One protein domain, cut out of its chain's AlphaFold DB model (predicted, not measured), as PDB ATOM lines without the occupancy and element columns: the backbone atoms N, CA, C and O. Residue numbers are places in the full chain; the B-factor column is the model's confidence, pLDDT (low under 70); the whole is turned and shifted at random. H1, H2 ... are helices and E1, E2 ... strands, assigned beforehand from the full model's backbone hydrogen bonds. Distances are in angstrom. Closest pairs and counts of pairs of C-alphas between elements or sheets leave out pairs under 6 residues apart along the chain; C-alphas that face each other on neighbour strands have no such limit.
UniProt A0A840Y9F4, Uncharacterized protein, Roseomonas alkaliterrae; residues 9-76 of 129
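What this domain is: This is residues 9 to 76 of the 129 residues of an uncharacterized protein of Roseomonas alkaliterrae (UniProt A0A840Y9F4). A small antiparallel hairpin, E1 and E2, packs on one side of helices H3 and H4, with H1 on their other side and short H2 near one end. The printed part has 68 residues with four named helices and two named strands, in order H1, H2, H3, E1, E2, H4. It is mostly helix and compact, radius of gyration of the C-alphas 10.9 A, spanning 31 by 27 by 17 A.

Where its parts are: E1 is residues 49 to 53, E2 59 to 63. H3, residues 30 to 46, runs 24.3 A from C-alpha 30 at (-24.711, 32.194, 48.275). H4, residues 67 to 75, ends at (-21.604, 41.852, 47.496). H1 is 9 to 20, H2 24 to 28.

How they stand to each other: In the E1-E2 hairpin, N 50 and O 62 are 3.0 A apart. H3 touches H4 with residues 33 to 40 alone, closest C-alphas Cys 33 and Thr 74, 5.3 A. H1 touches H3, closest C-alphas Pro 9 and Thr 41, 6.4 A, at a shallow tilt of 22 degrees, opposite ways. H2, H3 and H4 have every O i to N i+4 pair within hydrogen-bond range; H1 has 6 of 8.

The domain as a whole: The printed part has no cut, and its links are tight. No printed residue is under 70.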
ATOM      1  N   PRO A   9      -3.775  35.985  44.492       92.38
ATOM      2  CA  PRO A   9      -5.232  35.820  44.432       92.38
ATOM      3  C   PRO A   9      -5.737  34.526  45.082       92.38
ATOM      4  O   PRO A   9      -6.686  34.543  45.865       92.38
ATOM      5  N   LEU A  10      -5.057  33.404  44.820       92.81
ATOM      6  CA  LEU A  10      -5.435  32.093  45.349       92.81
ATOM      7  C   LEU A  10      -5.151  31.979  46.847       92.81
ATOM      8  O   LEU A  10      -5.982  31.471  47.595       92.81
ATOM      9  N   ARG A  11      -4.022  32.519  47.321       92.75
ATOM     10  CA  ARG A  11      -3.750  32.595  48.768       92.75
ATOM     11  C   ARG A  11      -4.789  33.443  49.500       92.75
ATOM     12  O   ARG A  11      -5.116  33.150  50.652       92.75
ATOM     13  N   ALA A  12      -5.299  34.482  48.839       93.50
ATOM     14  CA  ALA A  12      -6.292  35.372  49.413       93.50
ATOM     15  C   ALA A  12      -7.689  34.744  49.524       93.50
ATOM     16  O   ALA A  12      -8.446  35.116  50.419       93.50
ATOM     17  N   LEU A  13      -8.021  33.752  48.685       94.31
ATOM     18  CA  LEU A  13      -9.330  33.084  48.700       94.31
ATOM     19  C   LEU A  13      -9.722  32.566  50.083       94.31
ATOM     20  O   LEU A  13     -10.874  32.721  50.474       94.31
ATOM     21  N   ARG A  14      -8.775  32.011  50.852       94.38
ATOM     22  CA  ARG A  14      -9.060  31.459  52.188       94.38
ATOM     23  C   ARG A  14      -9.772  32.476  53.087       94.38
ATOM     24  O   ARG A  14     -10.757  32.145  53.739       94.38
ATOM     25  N   TRP A  15      -9.270  33.709  53.131       96.00
ATOM     26  CA  TRP A  15      -9.803  34.740  54.017       96.00
ATOM     27  C   TRP A  15     -10.913  35.537  53.330       96.00
ATOM     28  O   TRP A  15     -11.880  35.892  53.994       96.00
ATOM     29  N   ARG A  16     -10.840  35.727  52.005       97.00
ATOM     30  CA  ARG A  16     -11.912  36.338  51.203       97.00
ATOM     31  C   ARG A  16     -13.219  35.556  51.317       97.00
ATOM     32  O   ARG A  16     -14.263  36.155  51.533       97.00
ATOM     33  N   LEU A  17     -13.168  34.226  51.231       97.12
ATOM     34  CA  LEU A  17     -14.346  33.368  51.388       97.12
ATOM     35  C   LEU A  17     -14.836  33.318  52.838       97.12
ATOM     36  O   LEU A  17     -16.042  33.264  53.064       97.12
ATOM     37  N   ARG A  18     -13.926  33.374  53.821       97.50
ATOM     38  CA  ARG A  18     -14.304  33.498  55.236       97.50
ATOM     39  C   ARG A  18     -15.061  34.802  55.495       97.50
ATOM     40  O   ARG A  18     -16.096  34.751  56.144       97.50
ATOM     41  N   TRP A  19     -14.565  35.924  54.976       96.69
ATOM     42  CA  TRP A  19     -15.242  37.219  55.052       96.69
ATOM     43  C   TRP A  19     -16.578  37.198  54.303       96.69
ATOM     44  O   TRP A  19     -17.599  37.567  54.868       96.69
ATOM     45  N   LEU A  20     -16.600  36.683  53.070       97.31
ATOM     46  CA  LEU A  20     -17.802  36.653  52.234       97.31
ATOM     47  C   LEU A  20     -18.961  35.926  52.934       97.31
ATOM     48  O   LEU A  20     -20.082  36.421  52.935       97.31
ATOM     49  N   ARG A  21     -18.675  34.796  53.596       97.44
ATOM     50  CA  ARG A  21     -19.656  34.007  54.363       97.44
ATOM     51  C   ARG A  21     -20.282  34.747  55.551       97.44
ATOM     52  O   ARG A  21     -21.278  34.267  56.075       97.44
ATOM     53  N   GLN A  22     -19.703  35.864  55.984       95.94
ATOM     54  CA  GLN A  22     -20.210  36.679  57.093       95.94
ATOM     55  C   GLN A  22     -21.131  37.812  56.622       95.94
ATOM     56  O   GLN A  22     -21.670  38.538  57.447       95.94
ATOM     57  N   THR A  23     -21.300  37.990  55.309       95.69
ATOM     58  CA  THR A  23     -22.104  39.083  54.752       95.69
ATOM     59  C   THR A  23     -23.577  38.694  54.619       95.69
ATOM     60  O   THR A  23     -23.898  37.557  54.260       95.69
ATOM     61  N   GLU A  24     -24.479  39.658  54.826       94.75
ATOM     62  CA  GLU A  24     -25.923  39.489  54.590       94.75
ATOM     63  C   GLU A  24     -26.201  39.068  53.130       94.75
ATOM     64  O   GLU A  24     -27.015  38.183  52.868       94.75
ATOM     65  N   ALA A  25     -25.442  39.615  52.172       95.25
ATOM     66  CA  ALA A  25     -25.542  39.271  50.753       95.25
ATOM     67  C   ALA A  25     -25.244  37.788  50.461       95.25
ATOM     68  O   ALA A  25     -25.888  37.184  49.599       95.25
ATOM     69  N   PHE A  26     -24.288  37.178  51.173       97.06
ATOM     70  CA  PHE A  26     -24.004  35.752  51.024       97.06
ATOM     71  C   PHE A  26     -25.107  34.883  51.623       97.06
ATOM     72  O   PHE A  26     -25.457  33.875  51.015       97.06
ATOM     73  N   ALA A  27     -25.670  35.276  52.769       97.12
ATOM     74  CA  ALA A  27     -26.816  34.584  53.354       97.12
ATOM     75  C   ALA A  27     -28.031  34.611  52.408       97.12
ATOM     76  O   ALA A  27     -28.701  33.594  52.243       97.12
ATOM     77  N   ALA A  28     -28.265  35.740  51.731       97.19
ATOM     78  CA  ALA A  28     -29.367  35.902  50.785       97.19
ATOM     79  C   ALA A  28     -29.152  35.166  49.447       97.19
ATOM     80  O   ALA A  28     -30.099  34.622  48.880       97.19
ATOM     81  N   ALA A  29     -27.927  35.161  48.908       97.50
ATOM     82  CA  ALA A  29     -27.643  34.623  47.575       97.50
ATOM     83  C   ALA A  29     -26.251  33.957  47.481       97.50
ATOM     84  O   ALA A  29     -25.359  34.459  46.778       97.50
ATOM     85  N   PRO A  30     -26.038  32.798  48.134       97.94
ATOM     86  CA  PRO A  30     -24.711  32.194  48.275       97.94
ATOM     87  C   PRO A  30     -24.113  31.761  46.931       97.94
ATOM     88  O   PRO A  30     -22.952  32.053  46.644       97.94
ATOM     89  N   ILE A  31     -24.912  31.128  46.065       98.31
ATOM     90  CA  ILE A  31     -24.459  30.652  44.746       98.31
ATOM     91  C   ILE A  31     -24.014  31.832  43.874       98.31
ATOM     92  O   ILE A  31     -22.945  31.788  43.265       98.31
ATOM     93  N   ALA A  32     -24.794  32.916  43.852       98.12
ATOM     94  CA  ALA A  32     -24.464  34.102  43.071       98.12
ATOM     95  C   ALA A  32     -23.184  34.782  43.588       98.12
ATOM     96  O   ALA A  32     -22.322  35.159  42.791       98.12
ATOM     97  N   CYS A  33     -23.017  34.880  44.910       98.19
ATOM     98  CA  CYS A  33     -21.802  35.409  45.531       98.19
ATOM     99  C   CYS A  33     -20.562  34.571  45.182       98.19
ATOM    100  O   CYS A  33     -19.536  35.129  44.792       98.19
ATOM    101  N   LEU A  34     -20.656  33.236  45.262       98.38
ATOM    102  CA  LEU A  34     -19.562  32.331  44.893       98.38
ATOM    103  C   LEU A  34     -19.230  32.410  43.400       98.38
ATOM    104  O   LEU A  34     -18.055  32.463  43.041       98.38
ATOM    105  N   ALA A  35     -20.240  32.486  42.530       98.44
ATOM    106  CA  ALA A  35     -20.037  32.640  41.093       98.44
ATOM    107  C   ALA A  35     -19.312  33.956  40.756       98.44
ATOM    108  O   ALA A  35     -18.391  33.966  39.934       98.44
ATOM    109  N   ARG A  36     -19.678  35.066  41.416       98.44
ATOM    110  CA  ARG A  36     -18.974  36.352  41.276       98.44
ATOM    111  C   ARG A  36     -17.546  36.276  41.818       98.44
ATOM    112  O   ARG A  36     -16.626  36.694  41.122       98.44
ATOM    113  N   ALA A  37     -17.338  35.666  42.988       98.19
ATOM    114  CA  ALA A  37     -16.009  35.480  43.574       98.19
ATOM    115  C   ALA A  37     -15.079  34.656  42.665       98.19
ATOM    116  O   ALA A  37     -13.912  35.014  42.482       98.19
ATOM    117  N   ALA A  38     -15.600  33.587  42.053       98.00
ATOM    118  CA  ALA A  38     -14.865  32.765  41.097       98.00
ATOM    119  C   ALA A  38     -14.499  33.560  39.835       98.00
ATOM    120  O   ALA A  38     -13.323  33.626  39.481       98.00
ATOM    121  N   ARG A  39     -15.469  34.236  39.195       97.88
ATOM    122  CA  ARG A  39     -15.212  35.073  38.003       97.88
ATOM    123  C   ARG A  39     -14.210  36.193  38.275       97.88
ATOM    124  O   ARG A  39     -13.327  36.426  37.447       97.88
ATOM    125  N   PHE A  40     -14.325  36.859  39.423       97.69
ATOM    126  CA  PHE A  40     -13.375  37.884  39.852       97.69
ATOM    127  C   PHE A  40     -11.967  37.300  39.969       97.69
ATOM    128  O   PHE A  40     -11.036  37.818  39.363       97.69
ATOM    129  N   THR A  41     -11.822  36.178  40.680       97.00
ATOM    130  CA  THR A  41     -10.514  35.540  40.905       97.00
ATOM    131  C   THR A  41      -9.883  35.050  39.599       97.00
ATOM    132  O   THR A  41      -8.684  35.223  39.400       97.00
ATOM    133  N   ILE A  42     -10.673  34.497  38.674       96.81
ATOM    134  CA  ILE A  42     -10.197  34.103  37.336       96.81
ATOM    135  C   ILE A  42      -9.694  35.329  36.560       96.81
ATOM    136  O   ILE A  42      -8.605  35.295  35.989       96.81
ATOM    137  N   SER A  43     -10.453  36.427  36.574       96.31
ATOM    138  CA  SER A  43     -10.082  37.668  35.879       96.31
ATOM    139  C   SER A  43      -8.808  38.290  36.464       96.31
ATOM    140  O   SER A  43      -7.922  38.708  35.719       96.31
ATOM    141  N   GLU A  44      -8.691  38.269  37.791       95.94
ATOM    142  CA  GLU A  44      -7.530  38.732  38.552       95.94
ATOM    143  C   GLU A  44      -6.274  37.903  38.250       95.94
ATOM    144  O   GLU A  44      -5.174  38.444  38.129       95.94
ATOM    145  N   LEU A  45      -6.415  36.586  38.085       95.44
ATOM    146  CA  LEU A  45      -5.312  35.718  37.675       95.44
ATOM    147  C   LEU A  45      -4.888  35.989  36.227       95.44
ATOM    148  O   LEU A  45      -3.691  36.052  35.951       95.44
ATOM    149  N   ALA A  46      -5.842  36.221  35.325       95.38
ATOM    150  CA  ALA A  46      -5.574  36.383  33.900       95.38
ATOM    151  C   ALA A  46      -4.855  37.696  33.546       95.38
ATOM    152  O   ALA A  46      -4.033  37.707  32.630       95.38
ATOM    153  N   ARG A  47      -5.148  38.809  34.235       93.06
ATOM    154  CA  ARG A  47      -4.645  40.146  33.856       93.06
ATOM    155  C   ARG A  47      -4.171  40.961  35.069       93.06
ATOM    156  O   ARG A  47      -4.716  40.786  36.156       93.06
ATOM    157  N   PRO A  48      -3.154  41.834  34.925       89.88
ATOM    158  CA  PRO A  48      -2.712  42.720  36.008       89.88
ATOM    159  C   PRO A  48      -3.774  43.766  36.381       89.88
ATOM    160  O   PRO A  48      -3.910  44.099  37.558       89.88
ATOM    161  N   GLU A  49      -4.551  44.201  35.391       93.12
ATOM    162  CA  GLU A  49      -5.719  45.068  35.517       93.12
ATOM    163  C   GLU A  49      -6.898  44.436  34.781       93.12
ATOM    164  O   GLU A  49      -6.740  43.835  33.711       93.12
ATOM    165  N   PHE A  50      -8.091  44.535  35.355       95.25
ATOM    166  CA  PHE A  50      -9.278  43.887  34.810       95.25
ATOM    167  C   PHE A  50     -10.552  44.627  35.208       95.25
ATOM    168  O   PHE A  50     -10.607  45.335  36.212       95.25
ATOM    169  N   GLY A  51     -11.582  44.467  34.378       96.19
ATOM    170  CA  GLY A  51     -12.919  44.972  34.662       96.19
ATOM    171  C   GLY A  51     -13.759  43.948  35.419       96.19
ATOM    172  O   GLY A  51     -13.607  42.744  35.210       96.19
ATOM    173  N   PHE A  52     -14.677  44.427  36.249       97.19
ATOM    174  CA  PHE A  52     -15.710  43.614  36.881       97.19
ATOM    175  C   PHE A  52     -17.016  44.401  36.998       97.19
ATOM    176  O   PHE A  52     -17.034  45.628  36.879       97.19
ATOM    177  N   THR A  53     -18.105  43.674  37.236       97.75
ATOM    178  CA  THR A  53     -19.430  44.254  37.460       97.75
ATOM    179  C   THR A  53     -19.888  43.926  38.876       97.75
ATOM    180  O   THR A  53     -19.711  42.794  39.339       97.75
ATOM    181  N   THR A  54     -20.435  44.913  39.571       97.00
ATOM    182  CA  THR A  54     -21.051  44.754  40.893       97.00
ATOM    183  C   THR A  54     -22.457  44.146  40.767       97.00
ATOM    184  O   THR A  54     -23.028  44.128  39.675       97.00
ATOM    185  N   PRO A  55     -23.060  43.650  41.861       96.44
ATOM    186  CA  PRO A  55     -24.435  43.150  41.843       96.44
ATOM    187  C   PRO A  55     -25.473  44.176  41.362       96.44
ATOM    188  O   PRO A  55     -26.440  43.786  40.718       96.44
ATOM    189  N   ASP A  56     -25.254  45.467  41.625       92.88
ATOM    190  CA  ASP A  56     -26.102  46.584  41.186       92.88
ATOM    191  C   ASP A  56     -25.744  47.118  39.782       92.88
ATOM    192  O   ASP A  56     -26.266  48.143  39.352       92.88
ATOM    193  N   GLY A  57     -24.866  46.428  39.045       95.44
ATOM    194  CA  GLY A  57     -24.593  46.708  37.633       95.44
ATOM    195  C   GLY A  57     -23.517  47.762  37.358       95.44
ATOM    196  O   GLY A  57     -23.240  48.049  36.191       95.44
ATOM    197  N   LEU A  58     -22.860  48.310  38.383       94.81
ATOM    198  CA  LEU A  58     -21.725  49.211  38.187       94.81
ATOM    199  C   LEU A  58     -20.550  48.456  37.573       94.81
ATOM    200  O   LEU A  58     -20.181  47.369  38.018       94.81
ATOM    201  N   ARG A  59     -19.930  49.056  36.559       96.69
ATOM    202  CA  ARG A  59     -18.755  48.507  35.880       96.69
ATOM    203  C   ARG A  59     -17.519  49.252  36.359       96.69
ATOM    204  O   ARG A  59     -17.388  50.443  36.102       96.69
ATOM    205  N   LEU A  60     -16.614  48.541  37.020       95.19
ATOM    206  CA  LEU A  60     -15.373  49.097  37.556       95.19
ATOM    207  C   LEU A  60     -14.165  48.401  36.936       95.19
ATOM    208  O   LEU A  60     -14.269  47.281  36.431       95.19
ATOM    209  N   ARG A  61     -13.008  49.059  36.998       94.25
ATOM    210  CA  ARG A  61     -11.701  48.453  36.728       94.25
ATOM    211  C   ARG A  61     -10.872  48.490  37.997       94.25
ATOM    212  O   ARG A  61     -11.037  49.388  38.813       94.25
ATOM    213  N   SER A  62     -10.011  47.500  38.173       93.25
ATOM    214  CA  SER A  62      -9.044  47.526  39.261       93.25
ATOM    215  C   SER A  62      -7.826  46.664  38.968       93.25
ATOM    216  O   SER A  62      -7.775  45.934  37.974       93.25
ATOM    217  N   MET A  63      -6.857  46.756  39.870       91.94
ATOM    218  CA  MET A  63      -5.642  45.970  39.886       91.94
ATOM    219  C   MET A  63      -5.783  44.704  40.741       91.94
ATOM    220  O   MET A  63      -6.711  44.523  41.536       91.94
ATOM    221  N   ARG A  64      -4.807  43.807  40.594       92.19
ATOM    222  CA  ARG A  64      -4.695  42.602  41.421       92.19
ATOM    223  C   ARG A  64      -4.598  42.912  42.911       92.19
ATOM    224  O   ARG A  64      -3.988  43.886  43.337       92.19
ATOM    225  N   ASN A  65      -5.100  41.972  43.701       90.62
ATOM    226  CA  ASN A  65      -5.046  41.946  45.155       90.62
ATOM    227  C   ASN A  65      -5.738  43.143  45.832       90.62
ATOM    228  O   ASN A  65      -5.461  43.439  46.991       90.62
ATOM    229  N   ASN A  66      -6.673  43.802  45.142       94.12
ATOM    230  CA  ASN A  66      -7.518  44.831  45.732       94.12
ATOM    231  C   ASN A  66      -8.743  44.189  46.402       94.12
ATOM    232  O   ASN A  66      -9.606  43.595  45.750       94.12
ATOM    233  N   PHE A  67      -8.815  44.280  47.731       96.06
ATOM    234  CA  PHE A  67      -9.936  43.720  48.479       96.06
ATOM    235  C   PHE A  67     -11.240  44.493  48.269       96.06
ATOM    236  O   PHE A  67     -12.295  43.869  48.184       96.06
ATOM    237  N   SER A  68     -11.182  45.819  48.133       95.94
ATOM    238  CA  SER A  68     -12.374  46.626  47.872       95.94
ATOM    239  C   SER A  68     -13.041  46.225  46.569       95.94
ATOM    240  O   SER A  68     -14.257  46.092  46.522       95.94
ATOM    241  N   SER A  69     -12.259  45.901  45.546       96.81
ATOM    242  CA  SER A  69     -12.782  45.361  44.292       96.81
ATOM    243  C   SER A  69     -13.434  43.993  44.460       96.81
ATOM    244  O   SER A  69     -14.503  43.759  43.899       96.81
ATOM    245  N   PHE A  70     -12.842  43.103  45.264       97.81
ATOM    246  CA  PHE A  70     -13.449  41.807  45.569       97.81
ATOM    247  C   PHE A  70     -14.788  41.979  46.299       97.81
ATOM    248  O   PHE A  70     -15.778  41.360  45.910       97.81
ATOM    249  N   ALA A  71     -14.840  42.838  47.318       97.62
ATOM    250  CA  ALA A  71     -16.054  43.129  48.075       97.62
ATOM    251  C   ALA A  71     -17.140  43.749  47.177       97.62
ATOM    252  O   ALA A  71     -18.232  43.199  47.053       97.62
ATOM    253  N   MET A  72     -16.803  44.798  46.419       97.56
ATOM    254  CA  MET A  72     -17.726  45.439  45.476       97.56
ATOM    255  C   MET A  72     -18.236  44.458  44.409       97.56
ATOM    256  O   MET A  72     -19.428  44.424  44.121       97.56
ATOM    257  N   CYS A  73     -17.374  43.606  43.846       97.88
ATOM    258  CA  CYS A  73     -17.798  42.593  42.878       97.88
ATOM    259  C   CYS A  73     -18.709  41.530  43.501       97.88
ATOM    260  O   CYS A  73     -19.681  41.102  42.883       97.88
ATOM    261  N   THR A  74     -18.394  41.063  44.709       97.94
ATOM    262  CA  THR A  74     -19.102  39.922  45.300       97.94
ATOM    263  C   THR A  74     -20.396  40.314  45.984       97.94
ATOM    264  O   THR A  74     -21.364  39.577  45.825       97.94
ATOM    265  N   VAL A  75     -20.445  41.446  46.682       96.44
ATOM    266  CA  VAL A  75     -21.604  41.852  47.496       96.44
ATOM    267  C   VAL A  75     -22.117  43.259  47.186       96.44
ATOM    268  O   VAL A  75     -23.222  43.585  47.591       96.44
ATOM    269  N   GLY A  76     -21.387  44.058  46.401       95.44
ATOM    270  CA  GLY A  76     -21.817  45.408  45.995       95.44
ATOM    271  C   GLY A  76     -21.425  46.520  46.962       95.44
ATOM    272  O   GLY A  76     -21.634  47.689  46.665       95.44
TER     273      GLY A  76